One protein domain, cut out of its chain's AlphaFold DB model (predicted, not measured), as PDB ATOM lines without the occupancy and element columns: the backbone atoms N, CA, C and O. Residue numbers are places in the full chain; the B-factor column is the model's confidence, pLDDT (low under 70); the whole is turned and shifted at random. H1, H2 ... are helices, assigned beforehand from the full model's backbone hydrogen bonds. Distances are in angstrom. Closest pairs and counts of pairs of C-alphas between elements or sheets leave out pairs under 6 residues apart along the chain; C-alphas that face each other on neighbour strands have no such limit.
ATOM      1  N   GLN A   4     -31.983 -34.528 -37.721       48.28
ATOM      2  CA  GLN A   4     -33.421 -34.293 -37.583       48.28
ATOM      3  C   GLN A   4     -34.281 -35.378 -38.256       48.28
ATOM      4  O   GLN A   4     -35.307 -35.774 -37.705       48.28
ATOM      5  N   GLY A   5     -33.856 -35.899 -39.412       43.81
ATOM      6  CA  GLY A   5     -34.556 -36.982 -40.110       43.81
ATOM      7  C   GLY A   5     -34.463 -38.306 -39.355       43.81
ATOM      8  O   GLY A   5     -35.452 -39.022 -39.230       43.81
ATOM      9  N   VAL A   6     -33.302 -38.593 -38.763       60.53
ATOM     10  CA  VAL A   6     -33.097 -39.774 -37.909       60.53
ATOM     11  C   VAL A   6     -33.943 -39.669 -36.636       60.53
ATOM     12  O   VAL A   6     -34.616 -40.625 -36.253       60.53
ATOM     13  N   GLY A   7     -33.987 -38.486 -36.015       60.56
ATOM     14  CA  GLY A   7     -34.847 -38.195 -34.867       60.56
ATOM     15  C   GLY A   7     -36.326 -38.482 -35.135       60.56
ATOM     16  O   GLY A   7     -36.965 -39.177 -34.338       60.56
ATOM     17  N   PHE A   8     -36.832 -38.004 -36.275       62.56
ATOM     18  CA  PHE A   8     -38.223 -38.163 -36.696       62.56
ATOM     19  C   PHE A   8     -38.586 -39.614 -37.034       62.56
ATOM     20  O   PHE A   8     -39.631 -40.098 -36.597       62.56
ATOM     21  N   ILE A   9     -37.714 -40.333 -37.749       65.62
ATOM     22  CA  ILE A   9     -37.927 -41.750 -38.076       65.62
ATOM     23  C   ILE A   9     -37.971 -42.581 -36.795       65.62
ATOM     24  O   ILE A   9     -38.925 -43.324 -36.590       65.62
ATOM     25  N   LEU A  10     -37.012 -42.394 -35.881       65.12
ATOM     26  CA  LEU A  10     -37.034 -43.080 -34.588       65.12
ATOM     27  C   LEU A  10     -38.290 -42.729 -33.784       65.12
ATOM     28  O   LEU A  10     -38.930 -43.622 -33.245       65.12
ATOM     29  N   SER A  11     -38.688 -41.455 -33.734       66.38
ATOM     30  CA  SER A  11     -39.911 -41.041 -33.032       66.38
ATOM     31  C   SER A  11     -41.169 -41.677 -33.632       66.38
ATOM     32  O   SER A  11     -42.043 -42.095 -32.879       66.38
ATOM     33  N   SER A  12     -41.228 -41.826 -34.956       67.81
ATOM     34  CA  SER A  12     -42.337 -42.472 -35.668       67.81
ATOM     35  C   SER A  12     -42.371 -43.984 -35.430       67.81
ATOM     36  O   SER A  12     -43.422 -44.533 -35.107       67.81
ATOM     37  N   VAL A  13     -41.214 -44.651 -35.507       71.12
ATOM     38  CA  VAL A  13     -41.065 -46.083 -35.192       71.12
ATOM     39  C   VAL A  13     -41.500 -46.351 -33.755       71.12
ATOM     40  O   VAL A  13     -42.264 -47.278 -33.503       71.12
ATOM     41  N   TYR A  14     -41.099 -45.493 -32.817       68.62
ATOM     42  CA  TYR A  14     -41.566 -45.555 -31.441       68.62
ATOM     43  C   TYR A  14     -43.082 -45.292 -31.346       68.62
ATOM     44  O   TYR A  14     -43.807 -46.097 -30.766       68.62
ATOM     45  N   ALA A  15     -43.630 -44.247 -31.960       69.38
ATOM     46  CA  ALA A  15     -45.068 -43.975 -31.891       69.38
ATOM     47  C   ALA A  15     -45.931 -45.171 -32.346       69.38
ATOM     48  O   ALA A  15     -46.921 -45.486 -31.687       69.38
ATOM     49  N   LEU A  16     -45.505 -45.876 -33.398       72.62
ATOM     50  CA  LEU A  16     -46.184 -47.056 -33.947       72.62
ATOM     51  C   LEU A  16     -45.969 -48.335 -33.127       72.62
ATOM     52  O   LEU A  16     -46.787 -49.251 -33.182       72.62
ATOM     53  N   PHE A  17     -44.905 -48.394 -32.331       73.88
ATOM     54  CA  PHE A  17     -44.546 -49.591 -31.575       73.88
ATOM     55  C   PHE A  17     -45.523 -49.911 -30.438       73.88
ATOM     56  O   PHE A  17     -45.742 -51.077 -30.129       73.88
ATOM     57  N   LEU A  18     -46.115 -48.894 -29.800       71.56
ATOM     58  CA  LEU A  18     -47.008 -49.100 -28.652       71.56
ATOM     59  C   LEU A  18     -48.366 -49.701 -29.073       71.56
ATOM     60  O   LEU A  18     -48.770 -50.703 -28.485       71.56
ATOM     61  N   PRO A  19     -49.037 -49.184 -30.126       76.56
ATOM     62  CA  PRO A  19     -50.219 -49.831 -30.695       76.56
ATOM     63  C   PRO A  19     -49.929 -51.243 -31.210       76.56
ATOM     64  O   PRO A  19     -50.716 -52.157 -30.976       76.56
ATOM     65  N   LEU A  20     -48.779 -51.435 -31.867       77.56
ATOM     66  CA  LEU A  20     -48.390 -52.729 -32.419       77.56
ATOM     67  C   LEU A  20     -48.156 -53.765 -31.313       77.56
ATOM     68  O   LEU A  20     -48.697 -54.861 -31.387       77.56
ATOM     69  N   LEU A  21     -47.430 -53.417 -30.249       77.56
ATOM     70  CA  LEU A  21     -47.239 -54.320 -29.112       77.56
ATOM     71  C   LEU A  21     -48.532 -54.570 -28.333       77.56
ATOM     72  O   LEU A  21     -48.744 -55.692 -27.886       77.56
ATOM     73  N   SER A  22     -49.423 -53.582 -28.215       78.00
ATOM     74  CA  SER A  22     -50.743 -53.786 -27.604       78.00
ATOM     75  C   SER A  22     -51.598 -54.764 -28.416       78.00
ATOM     76  O   SER A  22     -52.316 -55.583 -27.841       78.00
ATOM     77  N   TYR A  23     -51.513 -54.707 -29.746       78.19
ATOM     78  CA  TYR A  23     -52.178 -55.655 -30.637       78.19
ATOM     79  C   TYR A  23     -51.572 -57.057 -30.522       78.19
ATOM     80  O   TYR A  23     -52.299 -58.030 -30.317       78.19
ATOM     81  N   MET A  24     -50.240 -57.155 -30.571       77.50
ATOM     82  CA  MET A  24     -49.519 -58.418 -30.393       77.50
ATOM     83  C   MET A  24     -49.800 -59.038 -29.023       77.50
ATOM     84  O   MET A  24     -49.971 -60.247 -28.930       77.50
ATOM     85  N   PHE A  25     -49.922 -58.226 -27.971       76.62
ATOM     86  CA  PHE A  25     -50.320 -58.673 -26.637       76.62
ATOM     87  C   PHE A  25     -51.746 -59.239 -26.627       76.62
ATOM     88  O   PHE A  25     -51.982 -60.316 -26.079       76.62
ATOM     89  N   SER A  26     -52.691 -58.553 -27.279       77.50
ATOM     90  CA  SER A  26     -54.072 -59.030 -27.397       77.50
ATOM     91  C   SER A  26     -54.161 -60.360 -28.150       77.50
ATOM     92  O   SER A  26     -54.915 -61.237 -27.737       77.50
ATOM     93  N   GLN A  27     -53.381 -60.538 -29.221       75.12
ATOM     94  CA  GLN A  27     -53.317 -61.814 -29.938       75.12
ATOM     95  C   GLN A  27     -52.608 -62.903 -29.131       75.12
ATOM     96  O   GLN A  27     -53.061 -64.048 -29.109       75.12
ATOM     97  N   ALA A  28     -51.517 -62.553 -28.444       70.00
ATOM     98  CA  ALA A  28     -50.770 -63.470 -27.593       70.00
ATOM     99  C   ALA A  28     -51.660 -64.075 -26.506       70.00
ATOM    100  O   ALA A  28     -51.620 -65.279 -26.290       70.00
ATOM    101  N   LYS A  29     -52.536 -63.263 -25.905       68.00
ATOM    102  CA  LYS A  29     -53.535 -63.726 -24.936       68.00
ATOM    103  C   LYS A  29     -54.497 -64.771 -25.511       68.00
ATOM    104  O   LYS A  29     -54.945 -65.645 -24.779       68.00
ATOM    105  N   GLN A  30     -54.863 -64.649 -26.785       70.06
ATOM    106  CA  GLN A  30     -55.894 -65.488 -27.395       70.06
ATOM    107  C   GLN A  30     -55.345 -66.819 -27.931       70.06
ATOM    108  O   GLN A  30     -56.079 -67.802 -27.950       70.06
ATOM    109  N   TYR A  31     -54.077 -66.858 -28.356       61.91
ATOM    110  CA  TYR A  31     -53.520 -67.995 -29.104       61.91
ATOM    111  C   TYR A  31     -52.248 -68.622 -28.508       61.91
ATOM    112  O   TYR A  31     -51.864 -69.705 -28.945       61.91
ATOM    113  N   TYR A  32     -51.574 -67.977 -27.551       62.31
ATOM    114  CA  TYR A  32     -50.240 -68.379 -27.087       62.31
ATOM    115  C   TYR A  32     -50.184 -68.608 -25.565       62.31
ATOM    116  O   TYR A  32     -51.024 -68.087 -24.833       62.31
ATOM    117  N   PRO A  33     -49.195 -69.381 -25.067       65.38
ATOM    118  CA  PRO A  33     -49.008 -69.602 -23.633       65.38
ATOM    119  C   PRO A  33     -48.756 -68.290 -22.873       65.38
ATOM    120  O   PRO A  33     -48.147 -67.359 -23.409       65.38
ATOM    121  N   GLU A  34     -49.181 -68.239 -21.604       68.06
ATOM    122  CA  GLU A  34     -49.101 -67.055 -20.726       68.06
ATOM    123  C   GLU A  34     -47.700 -66.417 -20.674       68.06
ATOM    124  O   GLU A  34     -47.566 -65.203 -20.515       68.06
ATOM    125  N   GLU A  35     -46.648 -67.213 -20.868       68.12
ATOM    126  CA  GLU A  35     -45.250 -66.771 -20.869       68.12
ATOM    127  C   GLU A  35     -44.918 -65.806 -22.023       68.12
ATOM    128  O   GLU A  35     -44.190 -64.832 -21.821       68.12
ATOM    129  N   ARG A  36     -45.512 -65.987 -23.213       70.06
ATOM    130  CA  ARG A  36     -45.313 -65.057 -24.343       70.06
ATOM    131  C   ARG A  36     -45.973 -63.708 -24.106       70.06
ATOM    132  O   ARG A  36     -45.407 -62.667 -24.440       70.06
ATOM    133  N   ALA A  37     -47.160 -63.702 -23.504       73.19
ATOM    134  CA  ALA A  37     -47.842 -62.462 -23.150       73.19
ATOM    135  C   ALA A  37     -47.013 -61.641 -22.140       73.19
ATOM    136  O   ALA A  37     -46.949 -60.414 -22.239       73.19
ATOM    137  N   GLN A  38     -46.310 -62.314 -21.222       72.50
ATOM    138  CA  GLN A  38     -45.396 -61.676 -20.270       72.50
ATOM    139  C   GLN A  38     -44.157 -61.075 -20.949       72.50
ATOM    140  O   GLN A  38     -43.771 -59.956 -20.614       72.50
ATOM    141  N   GLN A  39     -43.558 -61.757 -21.927       73.88
ATOM    142  CA  GLN A  39     -42.425 -61.213 -22.691       73.88
ATOM    143  C   GLN A  39     -42.806 -59.943 -23.463       73.88
ATOM    144  O   GLN A  39     -42.077 -58.951 -23.434       73.88
ATOM    145  N   ILE A  40     -43.993 -59.920 -24.073       80.31
ATOM    146  CA  ILE A  40     -44.491 -58.734 -24.785       80.31
ATOM    147  C   ILE A  40     -44.729 -57.569 -23.808       80.31
ATOM    148  O   ILE A  40     -44.408 -56.422 -24.130       80.31
ATOM    149  N   LEU A  41     -45.227 -57.843 -22.594       79.50
ATOM    150  CA  LEU A  41     -45.336 -56.834 -21.528       79.50
ATOM    151  C   LEU A  41     -43.964 -56.272 -21.129       79.50
ATOM    152  O   LEU A  41     -43.827 -55.056 -20.994       79.50
ATOM    153  N   ILE A  42     -42.945 -57.129 -20.999       79.38
ATOM    154  CA  ILE A  42     -41.565 -56.707 -20.717       79.38
ATOM    155  C   ILE A  42     -41.059 -55.766 -21.819       79.38
ATOM    156  O   ILE A  42     -40.508 -54.709 -21.514       79.38
ATOM    157  N   TRP A  43     -41.290 -56.084 -23.094       82.25
ATOM    158  CA  TRP A  43     -40.875 -55.213 -24.196       82.25
ATOM    159  C   TRP A  43     -41.610 -53.879 -24.212       82.25
ATOM    160  O   TRP A  43     -40.974 -52.852 -24.434       82.25
ATOM    161  N   MET A  44     -42.922 -53.865 -23.946       82.31
ATOM    162  CA  MET A  44     -43.689 -52.615 -23.850       82.31
ATOM    163  C   MET A  44     -43.096 -51.682 -22.795       82.31
ATOM    164  O   MET A  44     -42.888 -50.496 -23.056       82.31
ATOM    165  N   VAL A  45     -42.757 -52.238 -21.635       80.31
ATOM    166  CA  VAL A  45     -42.141 -51.509 -20.527       80.31
ATOM    167  C   VAL A  45     -40.727 -51.026 -20.879       80.31
ATOM    168  O   VAL A  45     -40.400 -49.856 -20.671       80.31
ATOM    169  N   LEU A  46     -39.889 -51.885 -21.470       77.50
ATOM    170  CA  LEU A  46     -38.526 -51.524 -21.875       77.50
ATOM    171  C   LEU A  46     -38.507 -50.468 -22.987       77.50
ATOM    172  O   LEU A  46     -37.687 -49.557 -22.967       77.50
ATOM    173  N   ILE A  47     -39.414 -50.526 -23.953       79.94
ATOM    174  CA  ILE A  47     -39.449 -49.534 -25.031       79.94
ATOM    175  C   ILE A  47     -39.906 -48.174 -24.515       79.94
ATOM    176  O   ILE A  47     -39.336 -47.153 -24.909       79.94
ATOM    177  N   GLU A  48     -40.890 -48.146 -23.616       77.62
ATOM    178  CA  GLU A  48     -41.308 -46.893 -22.989       77.62
ATOM    179  C   GLU A  48     -40.187 -46.324 -22.105       77.62
ATOM    180  O   GLU A  48     -39.947 -45.114 -22.123       77.62
ATOM    181  N   SER A  49     -39.391 -47.190 -21.461       71.44
ATOM    182  CA  SER A  49     -38.185 -46.779 -20.735       71.44
ATOM    183  C   SER A  49     -37.178 -46.050 -21.624       71.44
ATOM    184  O   SER A  49     -36.715 -44.960 -21.283       71.44
ATOM    185  N   VAL A  50     -36.880 -46.599 -22.805       74.19
ATOM    186  CA  VAL A  50     -35.907 -46.020 -23.742       74.19
ATOM    187  C   VAL A  50     -36.372 -44.646 -24.232       74.19
ATOM    188  O   VAL A  50     -35.549 -43.742 -24.378       74.19
ATOM    189  N   ARG A  51     -37.680 -44.440 -24.432       75.06
ATOM    190  CA  ARG A  51     -38.234 -43.138 -24.852       75.06
ATOM    191  C   ARG A  51     -38.098 -42.075 -23.781       75.06
ATOM    192  O   ARG A  51     -37.558 -41.008 -24.056       75.06
ATOM    193  N   ILE A  52     -38.518 -42.401 -22.561       70.50
ATOM    194  CA  ILE A  52     -38.398 -41.524 -21.391       70.50
ATOM    195  C   ILE A  52     -36.934 -41.127 -21.160       70.50
ATOM    196  O   ILE A  52     -36.620 -40.008 -20.739       70.50
ATOM    197  N   CYS A  53     -36.012 -42.040 -21.460       68.38
ATOM    198  CA  CYS A  53     -34.586 -41.788 -21.339       68.38
ATOM    199  C   CYS A  53     -34.012 -40.998 -22.520       68.38
ATOM    200  O   CYS A  53     -32.986 -40.350 -22.349       68.38
ATOM    201  N   ARG A  54     -34.654 -40.973 -23.688       69.38
ATOM    202  CA  ARG A  54     -34.180 -40.212 -24.850       69.38
ATOM    203  C   ARG A  54     -34.465 -38.717 -24.740       69.38
ATOM    204  O   ARG A  54     -33.654 -37.916 -25.206       69.38
ATOM    205  N   ASP A  55     -35.601 -38.343 -24.160       64.50
ATOM    206  CA  ASP A  55     -36.061 -36.960 -24.227       64.50
ATOM    207  C   ASP A  55     -35.244 -36.026 -23.311       64.50
ATOM    208  O   ASP A  55     -35.095 -36.295 -22.110       64.50
ATOM    209  N   PRO A  56     -34.699 -34.915 -23.851       58.84
ATOM    210  CA  PRO A  56     -33.960 -33.942 -23.064       58.84
ATOM    211  C   PRO A  56     -34.908 -33.118 -22.187       58.84
ATOM    212  O   PRO A  56     -35.976 -32.671 -22.615       58.84
ATOM    213  N   ILE A  57     -34.459 -32.841 -20.964       55.88
ATOM    214  CA  ILE A  57     -35.243 -32.240 -19.869       55.88
ATOM    215  C   ILE A  57     -35.787 -30.847 -20.214       55.88
ATOM    216  O   ILE A  57     -36.818 -30.435 -19.693       55.88
ATOM    217  N   PHE A  58     -35.125 -30.109 -21.106       46.94
ATOM    218  CA  PHE A  58     -35.538 -28.753 -21.472       46.94
ATOM    219  C   PHE A  58     -36.695 -28.707 -22.485       46.94
ATOM    220  O   PHE A  58     -37.339 -27.671 -22.630       46.94
ATOM    221  N   THR A  59     -37.020 -29.825 -23.145       54.09
ATOM    222  CA  THR A  59     -38.199 -29.920 -24.029       54.09
ATOM    223  C   THR A  59     -39.481 -30.269 -23.274       54.09
ATOM    224  O   THR A  59     -40.414 -30.804 -23.873       54.09
ATOM    225  N   TRP A  60     -39.526 -29.966 -21.969       60.06
ATOM    226  CA  TRP A  60     -40.686 -30.212 -21.124       60.06
ATOM    227  C   TRP A  60     -41.887 -29.415 -21.634       60.06
ATOM    228  O   TRP A  60     -42.034 -28.212 -21.408       60.06
ATOM    229  N   ASP A  61     -42.727 -30.118 -22.374       67.25
ATOM    230  CA  ASP A  61     -44.022 -29.670 -22.836       67.25
ATOM    231  C   ASP A  61     -45.053 -30.448 -22.027       67.25
ATOM    232  O   ASP A  61     -45.084 -31.680 -22.075       67.25
ATOM    233  N   LEU A  62     -45.896 -29.723 -21.290       68.81
ATOM    234  CA  LEU A  62     -46.943 -30.299 -20.451       68.81
ATOM    235  C   LEU A  62     -47.791 -31.310 -21.238       68.81
ATOM    236  O   LEU A  62     -48.175 -32.344 -20.695       68.81
ATOM    237  N   ARG A  63     -48.033 -31.045 -22.529       73.50
ATOM    238  CA  ARG A  63     -48.784 -31.950 -23.402       73.50
ATOM    239  C   ARG A  63     -48.052 -33.275 -23.619       73.50
ATOM    240  O   ARG A  63     -48.673 -34.327 -23.512       73.50
ATOM    241  N   LYS A  64     -46.748 -33.226 -23.902       74.31
ATOM    242  CA  LYS A  64     -45.928 -34.426 -24.130       74.31
ATOM    243  C   LYS A  64     -45.766 -35.240 -22.851       74.31
ATOM    244  O   LYS A  64     -45.915 -36.456 -22.889       74.31
ATOM    245  N   THR A  65     -45.543 -34.577 -21.717       72.06
ATOM    246  CA  THR A  65     -45.444 -35.248 -20.414       72.06
ATOM    247  C   THR A  65     -46.772 -35.886 -20.007       72.06
ATOM    248  O   THR A  65     -46.784 -37.015 -19.528       72.06
ATOM    249  N   ALA A  66     -47.905 -35.214 -20.235       75.44
ATOM    250  CA  ALA A  66     -49.218 -35.803 -19.978       75.44
ATOM    251  C   ALA A  66     -49.457 -37.045 -20.849       75.44
ATOM    252  O   ALA A  66     -49.901 -38.073 -20.343       75.44
ATOM    253  N   GLU A  67     -49.107 -36.984 -22.136       79.25
ATOM    254  CA  GLU A  67     -49.203 -38.133 -23.040       79.25
ATOM    255  C   GLU A  67     -48.333 -39.312 -22.569       79.25
ATOM    256  O   GLU A  67     -48.791 -40.455 -22.565       79.25
ATOM    257  N   GLN A  68     -47.110 -39.039 -22.109       76.31
ATOM    258  CA  GLN A  68     -46.203 -40.046 -21.551       76.31
ATOM    259  C   GLN A  68     -46.744 -40.668 -20.259       76.31
ATOM    260  O   GLN A  68     -46.719 -41.886 -20.110       76.31
ATOM    261  N   LEU A  69     -47.297 -39.867 -19.344       78.56
ATOM    262  CA  LEU A  69     -47.891 -40.373 -18.102       78.56
ATOM    263  C   LEU A  69     -49.128 -41.235 -18.362       78.56
ATOM    264  O   LEU A  69     -49.294 -42.262 -17.709       78.56
ATOM    265  N   VAL A  70     -49.970 -40.865 -19.331       82.81
ATOM    266  CA  VAL A  70     -51.134 -41.675 -19.728       82.81
ATOM    267  C   VAL A  70     -50.689 -43.017 -20.307       82.81
ATOM    268  O   VAL A  70     -51.242 -44.056 -19.945       82.81
ATOM    269  N   ARG A  71     -49.657 -43.024 -21.159       80.50
ATOM    270  CA  ARG A  71     -49.077 -44.265 -21.698       80.50
ATOM    271  C   ARG A  71     -48.483 -45.132 -20.592       80.50
ATOM    272  O   ARG A  71     -48.736 -46.332 -20.563       80.50
ATOM    273  N   LEU A  72     -47.752 -44.533 -19.657       80.44
ATOM    274  CA  LEU A  72     -47.156 -45.244 -18.531       80.44
ATOM    275  C   LEU A  72     -48.220 -45.811 -17.582       80.44
ATOM    276  O   LEU A  72     -48.097 -46.944 -17.122       80.44
ATOM    277  N   PHE A  73     -49.297 -45.063 -17.344       82.69
ATOM    278  CA  PHE A  73     -50.455 -45.532 -16.587       82.69
ATOM    279  C   PHE A  73     -51.135 -46.714 -17.283       82.69
ATOM    280  O   PHE A  73     -51.441 -47.712 -16.635       82.69
ATOM    281  N   TRP A  74     -51.309 -46.644 -18.606       83.50
ATOM    282  CA  TRP A  74     -51.865 -47.741 -19.398       83.50
ATOM    283  C   TRP A  74     -51.003 -49.007 -19.321       83.50
ATOM    284  O   TRP A  74     -51.510 -50.090 -19.038       83.50
ATOM    285  N   VAL A  75     -49.687 -48.877 -19.506       81.81
ATOM    286  CA  VAL A  75     -48.752 -50.005 -19.389       81.81
ATOM    287  C   VAL A  75     -48.746 -50.565 -17.962       81.81
ATOM    288  O   VAL A  75     -48.808 -51.780 -17.788       81.81
ATOM    289  N   GLY A  76     -48.754 -49.709 -16.938       81.50
ATOM    290  CA  GLY A  76     -48.845 -50.131 -15.538       81.50
ATOM    291  C   GLY A  76     -50.144 -50.880 -15.223       81.50
ATOM    292  O   GLY A  76     -50.117 -51.898 -14.531       81.50
ATOM    293  N   TYR A  77     -51.270 -50.437 -15.787       82.56
ATOM    294  CA  TYR A  77     -52.552 -51.134 -15.689       82.56
ATOM    295  C   TYR A  77     -52.492 -52.527 -16.331       82.56
ATOM    296  O   TYR A  77     -52.956 -53.500 -15.730       82.56
ATOM    297  N   LEU A  78     -51.870 -52.653 -17.509       79.12
ATOM    298  CA  LEU A  78     -51.659 -53.947 -18.167       79.12
ATOM    299  C   LEU A  78     -50.759 -54.875 -17.336       79.12
ATOM    300  O   LEU A  78     -51.057 -56.058 -17.192       79.12
ATOM    301  N   VAL A  79     -49.696 -54.350 -16.724       79.81
ATOM    302  CA  VAL A  79     -48.826 -55.128 -15.825       79.81
ATOM    303  C   VAL A  79     -49.600 -55.628 -14.601       79.81
ATOM    304  O   VAL A  79     -49.487 -56.800 -14.241       79.81
ATOM    305  N   TYR A  80     -50.403 -54.766 -13.971       78.44
ATOM    306  CA  TYR A  80     -51.177 -55.115 -12.777       78.44
ATOM    307  C   TYR A  80     -52.234 -56.188 -13.058       78.44
ATOM    308  O   TYR A  80     -52.371 -57.141 -12.292       78.44
ATOM    309  N   SER A  81     -52.962 -56.036 -14.164       78.12
ATOM    310  CA  SER A  81     -54.068 -56.924 -14.522       78.12
ATOM    311  C   SER A  81     -53.612 -58.287 -15.048       78.12
ATOM    312  O   SER A  81     -54.336 -59.262 -14.856       78.12
ATOM    313  N   TYR A  82     -52.428 -58.382 -15.667       72.19
ATOM    314  CA  TYR A  82     -52.060 -59.571 -16.444       72.19
ATOM    315  C   TYR A  82     -50.770 -60.294 -16.046       72.19
ATOM    316  O   TYR A  82     -50.554 -61.383 -16.559       72.19
ATOM    317  N   ALA A  83     -49.908 -59.777 -15.164       67.88
ATOM    318  CA  ALA A  83     -48.689 -60.503 -14.776       67.88
ATOM    319  C   ALA A  83     -48.989 -61.517 -13.649       67.88
ATOM    320  O   ALA A  83     -49.139 -61.078 -12.518       67.88
ATOM    321  N   PRO A  84     -49.080 -62.843 -13.856       61.66
ATOM    322  CA  PRO A  84     -49.572 -63.778 -12.833       61.66
ATOM    323  C   PRO A  84     -48.532 -64.108 -11.744       61.66
ATOM    324  O   PRO A  84     -48.893 -64.515 -10.643       61.66
ATOM    325  N   LEU A  85     -47.239 -63.886 -12.008       61.56
ATOM    326  CA  LEU A  85     -46.143 -64.226 -11.097       61.56
ATOM    327  C   LEU A  85     -45.773 -63.052 -10.180       61.56
ATOM    328  O   LEU A  85     -45.374 -61.984 -10.655       61.56
ATOM    329  N   HIS A  86     -45.829 -63.281  -8.860       66.31
ATOM    330  CA  HIS A  86     -45.537 -62.267  -7.838       66.31
ATOM    331  C   HIS A  86     -44.179 -61.566  -8.040       66.31
ATOM    332  O   HIS A  86     -44.109 -60.356  -7.870       66.31
ATOM    333  N   GLY A  87     -43.123 -62.270  -8.467       71.75
ATOM    334  CA  GLY A  87     -41.789 -61.670  -8.648       71.75
ATOM    335  C   GLY A  87     -41.689 -60.670  -9.811       71.75
ATOM    336  O   GLY A  87     -41.215 -59.548  -9.636       71.75
ATOM    337  N   ILE A  88     -42.178 -61.042 -10.997       72.19
ATOM    338  CA  ILE A  88     -42.099 -60.198 -12.206       72.19
ATOM    339  C   ILE A  88     -43.065 -59.028 -12.102       72.19
ATOM    340  O   ILE A  88     -42.708 -57.906 -12.454       72.19
ATOM    341  N   ARG A  89     -44.279 -59.277 -11.584       76.81
ATOM    342  CA  ARG A  89     -45.279 -58.227 -11.352       76.81
ATOM    343  C   ARG A  89     -44.682 -57.125 -10.486       76.81
ATOM    344  O   ARG A  89     -44.806 -55.954 -10.822       76.81
ATOM    345  N   VAL A  90     -43.995 -57.510  -9.413       77.69
ATOM    346  CA  VAL A  90     -43.339 -56.573  -8.501       77.69
ATOM    347  C   VAL A  90     -42.217 -55.805  -9.210       77.69
ATOM    348  O   VAL A  90     -42.204 -54.580  -9.132       77.69
ATOM    349  N   SER A  91     -41.337 -56.468  -9.968       77.88
ATOM    350  CA  SER A  91     -40.248 -55.788 -10.697       77.88
ATOM    351  C   SER A  91     -40.756 -54.812 -11.769       77.88
ATOM    352  O   SER A  91     -40.322 -53.659 -11.807       77.88
ATOM    353  N   LEU A  92     -41.729 -55.217 -12.594       76.69
ATOM    354  CA  LEU A  92     -42.315 -54.353 -13.625       76.69
ATOM    355  C   LEU A  92     -43.082 -53.175 -13.018       76.69
ATOM    356  O   LEU A  92     -43.012 -52.061 -13.538       76.69
ATOM    357  N   PHE A  93     -43.782 -53.396 -11.904       79.44
ATOM    358  CA  PHE A  93     -44.492 -52.339 -11.193       79.44
ATOM    359  C   PHE A  93     -43.529 -51.328 -10.565       79.44
ATOM    360  O   PHE A  93     -43.718 -50.124 -10.734       79.44
ATOM    361  N   PHE A  94     -42.452 -51.795  -9.921       81.50
ATOM    362  CA  PHE A  94     -41.402 -50.914  -9.407       81.50
ATOM    363  C   PHE A  94     -40.758 -50.093 -10.517       81.50
ATOM    364  O   PHE A  94     -40.551 -48.898 -10.340       81.50
ATOM    365  N   LEU A  95     -40.498 -50.704 -11.668       78.38
ATOM    366  CA  LEU A  95     -39.921 -50.024 -12.817       78.38
ATOM    367  C   LEU A  95     -40.891 -48.971 -13.399       78.38
ATOM    368  O   LEU A  95     -40.472 -47.863 -13.729       78.38
ATOM    369  N   CYS A  96     -42.200 -49.240 -13.447       78.62
ATOM    370  CA  CYS A  96     -43.188 -48.220 -13.817       78.62
ATOM    371  C   CYS A  96     -43.217 -47.063 -12.802       78.62
ATOM    372  O   CYS A  96     -43.224 -45.896 -13.191       78.62
ATOM    373  N   ILE A  97     -43.185 -47.366 -11.501       80.56
ATOM    374  CA  ILE A  97     -43.172 -46.348 -10.443       80.56
ATOM    375  C   ILE A  97     -41.914 -45.483 -10.516       80.56
ATOM    376  O   ILE A  97     -42.022 -44.259 -10.433       80.56
ATOM    377  N   THR A  98     -40.728 -46.074 -10.684       79.12
ATOM    378  CA  THR A  98     -39.487 -45.294 -10.785       79.12
ATOM    379  C   THR A  98     -39.542 -44.338 -11.970       79.12
ATOM    380  O   THR A  98     -39.154 -43.183 -11.821       79.12
ATOM    381  N   PHE A  99     -40.108 -44.749 -13.109       76.06
ATOM    382  CA  PHE A  99     -40.311 -43.848 -14.244       76.06
ATOM    383  C   PHE A  99     -41.320 -42.737 -13.982       76.06
ATOM    384  O   PHE A  99     -41.033 -41.585 -14.309       76.06
ATOM    385  N   ALA A 100     -42.461 -43.046 -13.364       78.50
ATOM    386  CA  ALA A 100     -43.438 -42.029 -12.984       78.50
ATOM    387  C   ALA A 100     -42.800 -40.966 -12.075       78.50
ATOM    388  O   ALA A 100     -42.962 -39.766 -12.298       78.50
ATOM    389  N   ILE A 101     -42.018 -41.409 -11.086       79.88
ATOM    390  CA  ILE A 101     -41.292 -40.526 -10.171       79.88
ATOM    391  C   ILE A 101     -40.262 -39.686 -10.936       79.88
ATOM    392  O   ILE A 101     -40.220 -38.474 -10.741       79.88
ATOM    393  N   LEU A 102     -39.464 -40.288 -11.824       76.44
ATOM    394  CA  LEU A 102     -38.468 -39.560 -12.619       76.44
ATOM    395  C   LEU A 102     -39.112 -38.475 -13.496       76.44
ATOM    396  O   LEU A 102     -38.599 -37.360 -13.538       76.44
ATOM    397  N   GLU A 103     -40.247 -38.746 -14.142       74.12
ATOM    398  CA  GLU A 103     -40.967 -37.754 -14.957       74.12
ATOM    399  C   GLU A 103     -41.544 -36.603 -14.125       74.12
ATOM    400  O   GLU A 103     -41.378 -35.427 -14.462       74.12
ATOM    401  N   ILE A 104     -42.162 -36.920 -12.986       77.44
ATOM    402  CA  ILE A 104     -42.665 -35.901 -12.059       77.44
ATOM    403  C   ILE A 104     -41.506 -35.039 -11.551       77.44
ATOM    404  O   ILE A 104     -41.604 -33.811 -11.537       77.44
ATOM    405  N   LEU A 105     -40.381 -35.658 -11.187       75.50
ATOM    406  CA  LEU A 105     -39.192 -34.947 -10.731       75.50
ATOM    407  C   LEU A 105     -38.597 -34.058 -11.819       75.50
ATOM    408  O   LEU A 105     -38.247 -32.922 -11.506       75.50
ATOM    409  N   LYS A 106     -38.532 -34.504 -13.081       73.06
ATOM    410  CA  LYS A 106     -38.133 -33.650 -14.215       73.06
ATOM    411  C   LYS A 106     -39.051 -32.433 -14.334       73.06
ATOM    412  O   LYS A 106     -38.559 -31.315 -14.484       73.06
ATOM    413  N   GLY A 107     -40.365 -32.620 -14.203       70.56
ATOM    414  CA  GLY A 107     -41.340 -31.526 -14.228       70.56
ATOM    415  C   GLY A 107     -41.167 -30.539 -13.069       70.56
ATOM    416  O   GLY A 107     -41.149 -29.323 -13.278       70.56
ATOM    417  N   ILE A 108     -40.958 -31.038 -11.847       73.31
ATOM    418  CA  ILE A 108     -40.669 -30.205 -10.670       73.31
ATOM    419  C   ILE A 108     -39.344 -29.457 -10.860       73.31
ATOM    420  O   ILE A 108     -39.274 -28.258 -10.581       73.31
ATOM    421  N   ALA A 109     -38.313 -30.131 -11.370       68.88
ATOM    422  CA  ALA A 109     -37.007 -29.555 -11.665       68.88
ATOM    423  C   ALA A 109     -37.131 -28.424 -12.687       68.88
ATOM    424  O   ALA A 109     -36.621 -27.329 -12.454       68.88
ATOM    425  N   PHE A 110     -37.872 -28.653 -13.771       68.69
ATOM    426  CA  PHE A 110     -38.136 -27.664 -14.806       68.69
ATOM    427  C   PHE A 110     -38.925 -26.470 -14.265       68.69
ATOM    428  O   PHE A 110     -38.529 -25.324 -14.473       68.69
ATOM    429  N   ASN A 111     -39.999 -26.705 -13.508       70.00
ATOM    430  CA  ASN A 111     -40.791 -25.629 -12.914       70.00
ATOM    431  C   ASN A 111     -39.966 -24.808 -11.907       70.00
ATOM    432  O   ASN A 111     -40.001 -23.576 -11.905       70.00
ATOM    433  N   ARG A 112     -39.153 -25.477 -11.082       68.31
ATOM    434  CA  ARG A 112     -38.244 -24.816 -10.140       68.31
ATOM    435  C   ARG A 112     -37.148 -24.041 -10.871       68.31
ATOM    436  O   ARG A 112     -36.835 -22.924 -10.468       68.31
ATOM    437  N   ALA A 113     -36.613 -24.579 -11.964       65.25
ATOM    438  CA  ALA A 113     -35.635 -23.906 -12.814       65.25
ATOM    439  C   ALA A 113     -36.235 -22.678 -13.517       65.25
ATOM    440  O   ALA A 113     -35.609 -21.619 -13.542       65.25
ATOM    441  N   LYS A 114     -37.476 -22.779 -14.010       66.56
ATOM    442  CA  LYS A 114     -38.236 -21.666 -14.598       66.56
ATOM    443  C   LYS A 114     -38.478 -20.540 -13.589       66.56
ATOM    444  O   LYS A 114     -38.409 -19.365 -13.944       66.56
ATOM    445  N   ASN A 115     -38.737 -20.890 -12.332       61.16
ATOM    446  CA  ASN A 115     -38.977 -19.915 -11.270       61.16
ATOM    447  C   ASN A 115     -37.694 -19.377 -10.619       61.16
ATOM    448  O   ASN A 115     -37.752 -18.338  -9.957       61.16
ATOM    449  N   SER A 116     -36.554 -20.042 -10.829       61.84
ATOM    450  CA  SER A 116     -35.244 -19.615 -10.337       61.84
ATOM    451  C   SER A 116     -34.711 -18.408 -11.110       61.84
ATOM    452  O   SER A 116     -34.875 -18.302 -12.332       61.84
ATOM    453  N   TYR A 117     -34.039 -17.509 -10.388       60.31
ATOM    454  CA  TYR A 117     -33.412 -16.324 -10.963       60.31
ATOM    455  C   TYR A 117     -32.230 -16.664 -11.858       60.31
ATOM    456  O   TYR A 117     -32.126 -16.063 -12.911       60.31
ATOM    457  N   LEU A 118     -31.471 -17.712 -11.547       57.75
ATOM    458  CA  LEU A 118     -30.300 -18.125 -12.330       57.75
ATOM    459  C   LEU A 118     -30.622 -18.684 -13.709       57.75
ATOM    460  O   LEU A 118     -29.814 -18.586 -14.630       57.75
ATOM    461  N   SER A 295     -27.376 -30.457  -6.490       62.44
ATOM    462  CA  SER A 295     -26.707 -31.762  -6.383       62.44
ATOM    463  C   SER A 295     -27.644 -32.944  -6.105       62.44
ATOM    464  O   SER A 295     -27.308 -34.074  -6.450       62.44
ATOM    465  N   TRP A 296     -28.813 -32.722  -5.493       65.94
ATOM    466  CA  TRP A 296     -29.737 -33.814  -5.175       65.94
ATOM    467  C   TRP A 296     -30.467 -34.363  -6.402       65.94
ATOM    468  O   TRP A 296     -30.719 -35.560  -6.446       65.94
ATOM    469  N   TYR A 297     -30.762 -33.547  -7.422       67.56
ATOM    470  CA  TYR A 297     -31.407 -34.047  -8.644       67.56
ATOM    471  C   TYR A 297     -30.485 -34.995  -9.409       67.56
ATOM    472  O   TYR A 297     -30.939 -36.018  -9.907       67.56
ATOM    473  N   PHE A 298     -29.183 -34.688  -9.434       67.75
ATOM    474  CA  PHE A 298     -28.169 -35.580  -9.994       67.75
ATOM    475  C   PHE A 298     -28.138 -36.925  -9.261       67.75
ATOM    476  O   PHE A 298     -28.122 -37.978  -9.896       67.75
ATOM    477  N   MET A 299     -28.183 -36.900  -7.924       70.56
ATOM    478  CA  MET A 299     -28.231 -38.129  -7.131       70.56
ATOM    479  C   MET A 299     -29.508 -38.924  -7.384       70.56
ATOM    480  O   MET A 299     -29.429 -40.130  -7.574       70.56
ATOM    481  N   VAL A 300     -30.674 -38.275  -7.439       72.56
ATOM    482  CA  VAL A 300     -31.941 -38.978  -7.673       72.56
ATOM    483  C   VAL A 300     -32.008 -39.569  -9.077       72.56
ATOM    484  O   VAL A 300     -32.456 -40.702  -9.227       72.56
ATOM    485  N   GLU A 301     -31.517 -38.862 -10.095       71.56
ATOM    486  CA  GLU A 301     -31.427 -39.445 -11.430       71.56
ATOM    487  C   GLU A 301     -30.443 -40.613 -11.434       71.56
ATOM    488  O   GLU A 301     -30.807 -41.688 -11.879       71.56
ATOM    489  N   THR A 302     -29.255 -40.475 -10.846       73.12
ATOM    490  CA  THR A 302     -28.258 -41.560 -10.819       73.12
ATOM    491  C   THR A 302     -28.776 -42.791 -10.069       73.12
ATOM    492  O   THR A 302     -28.632 -43.911 -10.552       73.12
ATOM    493  N   ILE A 303     -29.455 -42.603  -8.934       77.19
ATOM    494  CA  ILE A 303     -30.102 -43.688  -8.185       77.19
ATOM    495  C   ILE A 303     -31.215 -44.327  -9.019       77.19
ATOM    496  O   ILE A 303     -31.267 -45.552  -9.125       77.19
ATOM    497  N   GLY A 304     -32.072 -43.518  -9.649       75.12
ATOM    498  CA  GLY A 304     -33.092 -44.008 -10.572       75.12
ATOM    499  C   GLY A 304     -32.475 -44.858 -11.680       75.12
ATOM    500  O   GLY A 304     -32.967 -45.937 -11.982       75.12
ATOM    501  N   MET A 305     -31.332 -44.442 -12.213       73.88
ATOM    502  CA  MET A 305     -30.630 -45.123 -13.300       73.88
ATOM    503  C   MET A 305     -30.033 -46.455 -12.849       73.88
ATOM    504  O   MET A 305     -30.184 -47.456 -13.548       73.88
ATOM    505  N   CYS A 306     -29.437 -46.506 -11.657       78.12
ATOM    506  CA  CYS A 306     -28.971 -47.754 -11.055       78.12
ATOM    507  C   CYS A 306     -30.128 -48.737 -10.824       78.12
ATOM    508  O   CYS A 306     -29.997 -49.922 -11.124       78.12
ATOM    509  N   LEU A 307     -31.280 -48.248 -10.349       79.12
ATOM    510  CA  LEU A 307     -32.477 -49.074 -10.166       79.12
ATOM    511  C   LEU A 307     -33.001 -49.616 -11.502       79.12
ATOM    512  O   LEU A 307     -33.409 -50.775 -11.568       79.12
ATOM    513  N   LEU A 308     -32.959 -48.819 -12.570       74.94
ATOM    514  CA  LEU A 308     -33.375 -49.247 -13.907       74.94
ATOM    515  C   LEU A 308     -32.445 -50.307 -14.493       74.94
ATOM    516  O   LEU A 308     -32.924 -51.319 -14.998       74.94
ATOM    517  N   PHE A 309     -31.131 -50.116 -14.382       76.00
ATOM    518  CA  PHE A 309     -30.154 -51.115 -14.810       76.00
ATOM    519  C   PHE A 309     -30.278 -52.417 -14.016       76.00
ATOM    520  O   PHE A 309     -30.303 -53.491 -14.612       76.00
ATOM    521  N   GLY A 310     -30.411 -52.332 -12.689       80.94
ATOM    522  CA  GLY A 310     -30.575 -53.505 -11.830       80.94
ATOM    523  C   GLY A 310     -31.834 -54.307 -12.169       80.94
ATOM    524  O   GLY A 310     -31.766 -55.525 -12.333       80.94
ATOM    525  N   ASN A 311     -32.972 -53.628 -12.362       79.69
ATOM    526  CA  ASN A 311     -34.210 -54.284 -12.790       79.69
ATOM    527  C   ASN A 311     -34.112 -54.825 -14.227       79.69
ATOM    528  O   ASN A 311     -34.608 -55.913 -14.499       79.69
ATOM    529  N   GLY A 312     -33.431 -54.123 -15.138       76.94
ATOM    530  CA  GLY A 312     -33.187 -54.601 -16.501       76.94
ATOM    531  C   GLY A 312     -32.378 -55.900 -16.537       76.94
ATOM    532  O   GLY A 312     -32.761 -56.841 -17.226       76.94
ATOM    533  N   ILE A 313     -31.308 -55.994 -15.742       80.38
ATOM    534  CA  ILE A 313     -30.502 -57.218 -15.609       80.38
ATOM    535  C   ILE A 313     -31.339 -58.353 -15.008       80.38
ATOM    536  O   ILE A 313     -31.291 -59.477 -15.506       80.38
ATOM    537  N   TYR A 314     -32.149 -58.064 -13.984       83.25
ATOM    538  CA  TYR A 314     -33.068 -59.045 -13.403       83.25
ATOM    539  C   TYR A 314     -34.052 -59.604 -14.444       83.25
ATOM    540  O   TYR A 314     -34.247 -60.819 -14.513       83.25
ATOM    541  N   LEU A 315     -34.615 -58.745 -15.300       76.94
ATOM    542  CA  LEU A 315     -35.506 -59.157 -16.390       76.94
ATOM    543  C   LEU A 315     -34.782 -60.018 -17.435       76.94
ATOM    544  O   LEU A 315     -35.344 -61.017 -17.879       76.94
ATOM    545  N   VAL A 316     -33.531 -59.703 -17.781       79.44
ATOM    546  CA  VAL A 316     -32.722 -60.532 -18.696       79.44
ATOM    547  C   VAL A 316     -32.473 -61.916 -18.097       79.44
ATOM    548  O   VAL A 316     -32.763 -62.921 -18.747       79.44
ATOM    549  N   ILE A 317     -32.019 -61.988 -16.842       81.44
ATOM    550  CA  ILE A 317     -31.798 -63.263 -16.137       81.44
ATOM    551  C   ILE A 317     -33.093 -64.080 -16.094       81.44
ATOM    552  O   ILE A 317     -33.072 -65.291 -16.323       81.44
ATOM    553  N   TYR A 318     -34.226 -63.420 -15.842       78.19
ATOM    554  CA  TYR A 318     -35.531 -64.062 -15.869       78.19
ATOM    555  C   TYR A 318     -35.849 -64.647 -17.253       78.19
ATOM    556  O   TYR A 318     -36.158 -65.832 -17.339       78.19
ATOM    557  N   THR A 319     -35.705 -63.869 -18.334       74.19
ATOM    558  CA  THR A 319     -35.980 -64.364 -19.696       74.19
ATOM    559  C   THR A 319     -35.109 -65.561 -20.070       74.19
ATOM    560  O   THR A 319     -35.640 -66.544 -20.577       74.19
ATOM    561  N   VAL A 320     -33.815 -65.539 -19.725       78.31
ATOM    562  CA  VAL A 320     -32.887 -66.656 -19.971       78.31
ATOM    563  C   VAL A 320     -33.313 -67.910 -19.199       78.31
ATOM    564  O   VAL A 320     -33.351 -69.005 -19.761       78.31
ATOM    565  N   LYS A 321     -33.694 -67.756 -17.924       78.12
ATOM    566  CA  LYS A 321     -34.150 -68.866 -17.074       78.12
ATOM    567  C   LYS A 321     -35.483 -69.459 -17.539       78.12
ATOM    568  O   LYS A 321     -35.706 -70.659 -17.382       78.12
ATOM    569  N   THR A 322     -36.373 -68.643 -18.097       70.06
ATOM    570  CA  THR A 322     -37.627 -69.124 -18.692       70.06
ATOM    571  C   THR A 322     -37.341 -69.887 -19.983       70.06
ATOM    572  O   THR A 322     -37.804 -71.015 -20.126       70.06
ATOM    573  N   THR A 323     -36.488 -69.358 -20.869       68.06
ATOM    574  CA  THR A 323     -36.114 -70.061 -22.108       68.06
ATOM    575  C   THR A 323     -35.392 -71.383 -21.849       68.06
ATOM    576  O   THR A 323     -35.654 -72.358 -22.547       68.06
ATOM    577  N   SER A 324     -34.548 -71.468 -20.812       69.81
ATOM    578  CA  SER A 324     -33.852 -72.716 -20.475       69.81
ATOM    579  C   SER A 324     -34.800 -73.796 -19.948       69.81
ATOM    580  O   SER A 324     -34.606 -74.970 -20.239       69.81
ATOM    581  N   LYS A 325     -35.840 -73.412 -19.192       65.69
ATOM    582  CA  LYS A 325     -36.876 -74.348 -18.720       65.69
ATOM    583  C   LYS A 325     -37.755 -74.858 -19.858       65.69
ATOM    584  O   LYS A 325     -38.109 -76.032 -19.880       65.69
ATOM    585  N   LEU A 326     -38.090 -73.976 -20.799       60.41
ATOM    586  CA  LEU A 326     -38.825 -74.329 -22.013       60.41
ATOM    587  C   LEU A 326     -38.042 -75.338 -22.861       60.41
ATOM    588  O   LEU A 326     -38.634 -76.264 -23.403       60.41
ATOM    589  N   PHE A 327     -36.715 -75.196 -22.910       61.94
ATOM    590  CA  PHE A 327     -35.829 -76.138 -23.588       61.94
ATOM    591  C   PHE A 327     -35.747 -77.493 -22.863       61.94
ATOM    592  O   PHE A 327     -35.858 -78.530 -23.507       61.94
ATOM    593  N   SER A 328     -35.642 -77.513 -21.526       59.03
ATOM    594  CA  SER A 328     -35.554 -78.770 -20.761       59.03
ATOM    595  C   SER A 328     -36.857 -79.581 -20.742       59.03
ATOM    596  O   SER A 328     -36.815 -80.804 -20.703       59.03
ATOM    597  N   LEU A 329     -38.022 -78.922 -20.782       54.03
ATOM    598  CA  LEU A 329     -39.330 -79.596 -20.833       54.03
ATOM    599  C   LEU A 329     -39.618 -80.257 -22.193       54.03
ATOM    600  O   LEU A 329     -40.489 -81.121 -22.275       54.03
ATOM    601  N   GLY A 330     -38.900 -79.868 -23.252       51.88
ATOM    602  CA  GLY A 330     -39.008 -80.492 -24.572       51.88
ATOM    603  C   GLY A 330     -38.415 -81.904 -24.644       51.88
ATOM    604  O   GLY A 330     -38.794 -82.660 -25.535       51.88
ATOM    605  N   ASP A 331     -37.537 -82.271 -23.706       49.62
ATOM    606  CA  ASP A 331     -36.784 -83.532 -23.741       49.62
ATOM    607  C   ASP A 331     -37.509 -84.696 -23.024       49.62
ATOM    608  O   ASP A 331     -37.309 -85.863 -23.354       49.62
ATOM    609  N   VAL A 349     -40.391 -72.099 -32.998       64.12
ATOM    610  CA  VAL A 349     -40.443 -71.777 -31.564       64.12
ATOM    611  C   VAL A 349     -39.046 -71.518 -30.996       64.12
ATOM    612  O   VAL A 349     -38.889 -70.556 -30.249       64.12
ATOM    613  N   GLU A 350     -38.037 -72.297 -31.392       65.38
ATOM    614  CA  GLU A 350     -36.634 -72.070 -31.013       65.38
ATOM    615  C   GLU A 350     -36.076 -70.773 -31.606       65.38
ATOM    616  O   GLU A 350     -35.463 -69.976 -30.901       65.38
ATOM    617  N   ILE A 351     -36.337 -70.501 -32.888       69.81
ATOM    618  CA  ILE A 351     -35.918 -69.238 -33.510       69.81
ATOM    619  C   ILE A 351     -36.601 -68.051 -32.821       69.81
ATOM    620  O   ILE A 351     -35.958 -67.030 -32.580       69.81
ATOM    621  N   LEU A 352     -37.887 -68.175 -32.475       68.75
ATOM    622  CA  LEU A 352     -38.618 -67.117 -31.778       68.75
ATOM    623  C   LEU A 352     -38.096 -66.900 -30.351       68.75
ATOM    624  O   LEU A 352     -37.920 -65.753 -29.966       68.75
ATOM    625  N   SER A 353     -37.768 -67.948 -29.590       68.94
ATOM    626  CA  SER A 353     -37.239 -67.786 -28.227       68.94
ATOM    627  C   SER A 353     -35.840 -67.154 -28.207       68.94
ATOM    628  O   SER A 353     -35.555 -66.303 -27.362       68.94
ATOM    629  N   ILE A 354     -34.984 -67.499 -29.175       73.94
ATOM    630  CA  ILE A 354     -33.674 -66.859 -29.364       73.94
ATOM    631  C   ILE A 354     -33.856 -65.383 -29.741       73.94
ATOM    632  O   ILE A 354     -33.171 -64.510 -29.196       73.94
ATOM    633  N   LEU A 355     -34.807 -65.089 -30.632       78.75
ATOM    634  CA  LEU A 355     -35.158 -63.721 -31.002       78.75
ATOM    635  C   LEU A 355     -35.662 -62.929 -29.787       78.75
ATOM    636  O   LEU A 355     -35.282 -61.771 -29.619       78.75
ATOM    637  N   ASP A 356     -36.442 -63.552 -28.902       76.62
ATOM    638  CA  ASP A 356     -36.992 -62.897 -27.716       76.62
ATOM    639  C   ASP A 356     -35.897 -62.466 -26.726       76.62
ATOM    640  O   ASP A 356     -35.921 -61.347 -26.193       76.62
ATOM    641  N   VAL A 357     -34.894 -63.324 -26.515       78.38
ATOM    642  CA  VAL A 357     -33.713 -63.008 -25.694       78.38
ATOM    643  C   VAL A 357     -32.883 -61.907 -26.354       78.38
ATOM    644  O   VAL A 357     -32.476 -60.956 -25.681       78.38
ATOM    645  N   PHE A 358     -32.685 -61.978 -27.674       80.44
ATOM    646  CA  PHE A 358     -31.926 -60.976 -28.422       80.44
ATOM    647  C   PHE A 358     -32.585 -59.590 -28.386       80.44
ATOM    648  O   PHE A 358     -31.903 -58.584 -28.161       80.44
ATOM    649  N   ILE A 359     -33.910 -59.518 -28.550       81.06
ATOM    650  CA  ILE A 359     -34.681 -58.269 -28.455       81.06
ATOM    651  C   ILE A 359     -34.564 -57.690 -27.044       81.06
ATOM    652  O   ILE A 359     -34.282 -56.501 -26.886       81.06
ATOM    653  N   THR A 360     -34.727 -58.522 -26.014       80.31
ATOM    654  CA  THR A 360     -34.649 -58.081 -24.614       80.31
ATOM    655  C   THR A 360     -33.254 -57.547 -24.279       80.31
ATOM    656  O   THR A 360     -33.130 -56.453 -23.726       80.31
ATOM    657  N   TYR A 361     -32.199 -58.259 -24.687       82.06
ATOM    658  CA  TYR A 361     -30.815 -57.817 -24.518       82.06
ATOM    659  C   TYR A 361     -30.540 -56.503 -25.260       82.06
ATOM    660  O   TYR A 361     -29.964 -55.578 -24.689       82.06
ATOM    661  N   SER A 362     -31.016 -56.382 -26.501       81.25
ATOM    662  CA  SER A 362     -30.855 -55.171 -27.312       81.25
ATOM    663  C   SER A 362     -31.552 -53.961 -26.689       81.25
ATOM    664  O   SER A 362     -30.994 -52.867 -26.684       81.25
ATOM    665  N   LEU A 363     -32.750 -54.139 -26.121       80.19
ATOM    666  CA  LEU A 363     -33.487 -53.064 -25.452       80.19
ATOM    667  C   LEU A 363     -32.818 -52.623 -24.146       80.19
ATOM    668  O   LEU A 363     -32.704 -51.421 -23.897       80.19
ATOM    669  N   VAL A 364     -32.333 -53.568 -23.335       80.31
ATOM    670  CA  VAL A 364     -31.581 -53.257 -22.108       80.31
ATOM    671  C   VAL A 364     -30.249 -52.583 -22.447       80.31
ATOM    672  O   VAL A 364     -29.912 -51.561 -21.850       80.31
ATOM    673  N   GLY A 365     -29.533 -53.083 -23.458       77.38
ATOM    674  CA  GLY A 365     -28.300 -52.485 -23.965       77.38
ATOM    675  C   GLY A 365     -28.513 -51.074 -24.518       77.38
ATOM    676  O   GLY A 365     -27.753 -50.167 -24.189       77.38
ATOM    677  N   ALA A 366     -29.584 -50.848 -25.285       80.25
ATOM    678  CA  ALA A 366     -29.941 -49.525 -25.795       80.25
ATOM    679  C   ALA A 366     -30.289 -48.550 -24.663       80.25
ATOM    680  O   ALA A 366     -29.824 -47.409 -24.675       80.25
ATOM    681  N   CYS A 367     -31.059 -48.998 -23.666       75.56
ATOM    682  CA  CYS A 367     -31.348 -48.203 -22.475       75.56
ATOM    683  C   CYS A 367     -30.043 -47.808 -21.777       75.56
ATOM    684  O   CYS A 367     -29.810 -46.626 -21.518       75.56
ATOM    685  N   GLY A 368     -29.136 -48.768 -21.587       74.12
ATOM    686  CA  GLY A 368     -27.853 -48.511 -20.959       74.12
ATOM    687  C   GLY A 368     -26.929 -47.589 -21.750       74.12
ATOM    688  O   GLY A 368     -26.314 -46.693 -21.175       74.12
ATOM    689  N   PHE A 369     -26.885 -47.731 -23.072       79.06
ATOM    690  CA  PHE A 369     -26.121 -46.855 -23.956       79.06
ATOM    691  C   PHE A 369     -26.622 -45.406 -23.908       79.06
ATOM    692  O   PHE A 369     -25.822 -44.475 -23.802       79.06
ATOM    693  N   VAL A 370     -27.945 -45.198 -23.927       75.88
ATOM    694  CA  VAL A 370     -28.544 -43.861 -23.779       75.88
ATOM    695  C   VAL A 370     -28.144 -43.237 -22.439       75.88
ATOM    696  O   VAL A 370     -27.765 -42.064 -22.406       75.88
ATOM    697  N   GLN A 371     -28.137 -44.019 -21.357       71.12
ATOM    698  CA  GLN A 371     -27.708 -43.533 -20.044       71.12
ATOM    699  C   GLN A 371     -26.224 -43.174 -19.982       71.12
ATOM    700  O   GLN A 371     -25.863 -42.124 -19.449       71.12
ATOM    701  N   LEU A 372     -25.356 -44.024 -20.531       72.00
ATOM    702  CA  LEU A 372     -23.917 -43.776 -20.546       72.00
ATOM    703  C   LEU A 372     -23.580 -42.517 -21.346       72.00
ATOM    704  O   LEU A 372     -22.743 -41.729 -20.915       72.00
ATOM    705  N   ASN A 373     -24.283 -42.268 -22.452       73.50
ATOM    706  CA  ASN A 373     -24.105 -41.038 -23.222       73.50
ATOM    707  C   ASN A 373     -24.529 -39.786 -22.445       73.50
ATOM    708  O   ASN A 373     -23.876 -38.749 -22.566       73.50
ATOM    709  N   LYS A 374     -25.573 -39.868 -21.611       68.50
ATOM    710  CA  LYS A 374     -25.948 -38.762 -20.714       68.50
ATOM    711  C   LYS A 374     -24.876 -38.489 -19.663       68.50
ATOM    712  O   LYS A 374     -24.493 -37.336 -19.474       68.50
ATOM    713  N   LEU A 375     -24.366 -39.540 -19.019       67.12
ATOM    714  CA  LEU A 375     -23.292 -39.431 -18.026       67.12
ATOM    715  C   LEU A 375     -22.000 -38.887 -18.646       67.12
ATOM    716  O   LEU A 375     -21.372 -37.999 -18.075       67.12
ATOM    717  N   LYS A 376     -21.642 -39.354 -19.844       67.62
ATOM    718  CA  LYS A 376     -20.478 -38.862 -20.584       67.62
ATOM    719  C   LYS A 376     -20.625 -37.388 -20.967       67.62
ATOM    720  O   LYS A 376     -19.701 -36.601 -20.785       67.62
ATOM    721  N   GLY A 377     -21.817 -36.977 -21.402       64.25
ATOM    722  CA  GLY A 377     -22.118 -35.569 -21.662       64.25
ATOM    723  C   GLY A 377     -21.902 -34.666 -20.441       64.25
ATOM    724  O   GLY A 377     -21.500 -33.516 -20.601       64.25
ATOM    725  N   PHE A 378     -22.112 -35.187 -19.228       61.00
ATOM    726  CA  PHE A 378     -21.835 -34.474 -17.980       61.00
ATOM    727  C   PHE A 378     -20.336 -34.410 -17.651       61.00
ATOM    728  O   PHE A 378     -19.837 -33.365 -17.227       61.00
ATOM    729  N   THR A 379     -19.590 -35.502 -17.846       60.53
ATOM    730  CA  THR A 379     -18.144 -35.516 -17.567       60.53
ATOM    731  C   THR A 379     -17.350 -34.660 -18.546       60.53
ATOM    732  O   THR A 379     -16.345 -34.065 -18.147       60.53
ATOM    733  N   ASP A 380     -17.815 -34.562 -19.789       62.25
ATOM    734  CA  ASP A 380     -17.076 -33.929 -20.880       62.25
ATOM    735  C   ASP A 380     -17.271 -32.409 -20.937       62.25
ATOM    736  O   ASP A 380     -16.501 -31.716 -21.606       62.25
ATOM    737  N   SER A 381     -18.236 -31.855 -20.192       64.50
ATOM    738  CA  SER A 381     -18.472 -30.412 -20.170       64.50
ATOM    739  C   SER A 381     -17.421 -29.679 -19.321       64.50
ATOM    740  O   SER A 381     -17.617 -29.335 -18.151       64.50
ATOM    741  N   LYS A 382     -16.244 -29.471 -19.924       65.81
ATOM    742  CA  LYS A 382     -15.094 -28.785 -19.314       65.81
ATOM    743  C   LYS A 382     -15.439 -27.349 -18.904       65.81
ATOM    744  O   LYS A 382     -15.090 -26.940 -17.802       65.81
ATOM    745  N   GLY A 383     -16.188 -26.617 -19.734       65.12
ATOM    746  CA  GLY A 383     -16.545 -25.215 -19.479       65.12
ATOM    747  C   GLY A 383     -17.361 -25.016 -18.198       65.12
ATOM    748  O   GLY A 383     -17.051 -24.146 -17.388       65.12
TER     749      GLY A 383
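This is residues 4 to 118, 295 to 331 and 349 to 383 of the 493 residues of an uncharacterized protein of Carex littledalei (UniProt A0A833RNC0). This is a long bundle of helices side by side, with H2 in the middle: H1, H3, H4 and H6 pack on H2, and H5 joins the outside by packing on H4 and H6. H1 is kinked, and its first residues 4 to 9 stick out from the body, as do residues 376 to 383, the last of the printed part, of which 376 to 379 belong to H6. The printed part has 187 residues with six named helices, H1 to H6 in chain order, and no named strand; the class is all helix. It is compact, with a radius of gyration of the C-alphas of 17.9 A, yet elongated, spanning 67 by 36 by 31 A.

Begin with the longest helix, H5, residues 295 to 329. It touches H6, residues 349 to 379, where the closest C-alphas, of Gly 312 and Val 364, are 6.0 A apart; the two run opposite ways at a shallow tilt of 14 degrees. H5 also touches H4, residues 86 to 115, closest at the C-alphas of Thr 98 and Gly 304, 6.5 A. Look next at H2, residues 34 to 54, the hub, which touches four helices. It touches H6 at the C-alphas of Val 50 and Cys 367, 5.2 A, running the same way at a shallow tilt of 20 degrees. H2 and H5 are close but not clearly touching. H3, residues 62 to 82, touches H2 at the C-alphas of Val 45 and Val 75, 6.9 A, and forms a hairpin with it. H4 touches H3 with residues 89 to 103 alone, closest at the C-alphas of Gly 76 and Cys 96, 6.2 A, and touches H2 with residues 92 to 103 alone, closest at those of Ser 49 and Phe 99, 7.4 A. H2 to H6 form an up and down bundle, each helix running against the one before it. H1, residues 4 to 31, touches H2 at the C-alphas of Ala 28 and Ala 37, 5.4 A, and is apart from H4, H5 and H6. Every O i to N i+4 pair is within hydrogen-bond range in H2, H3, H4, H5 and H6, and 21 of 24 are in H1.

Find C-alpha 295 at (-26.707, -31.762, -6.383); from there H5 runs 51.5 A. H6 is 44.8 A long and ends at C-alpha 379, (-18.144, -35.516, -17.567). H4 measures 43.0 A, H2 31.0 A and H3 30.0 A. H1 starts at C-alpha 4, (-33.421, -34.293, -37.583), and runs 40.1 A with a kink of 27 degrees near residue 19.

The C-alphas farthest apart are those of Tyr 117 and Asp 331, 68.5 A. Residues 119 to 294 and 332 to 348 are not printed; the gaps between C-alphas are 15.3 A and 14.6 A. Of the links printed whole, H1 to H2 and H3 to H4 are tight and H2 to H3 is short. The mean pLDDT of the printed part is 72.0, and 68 residues are under 70, among them 4 to 12, 53 to 62 and 374 to 383.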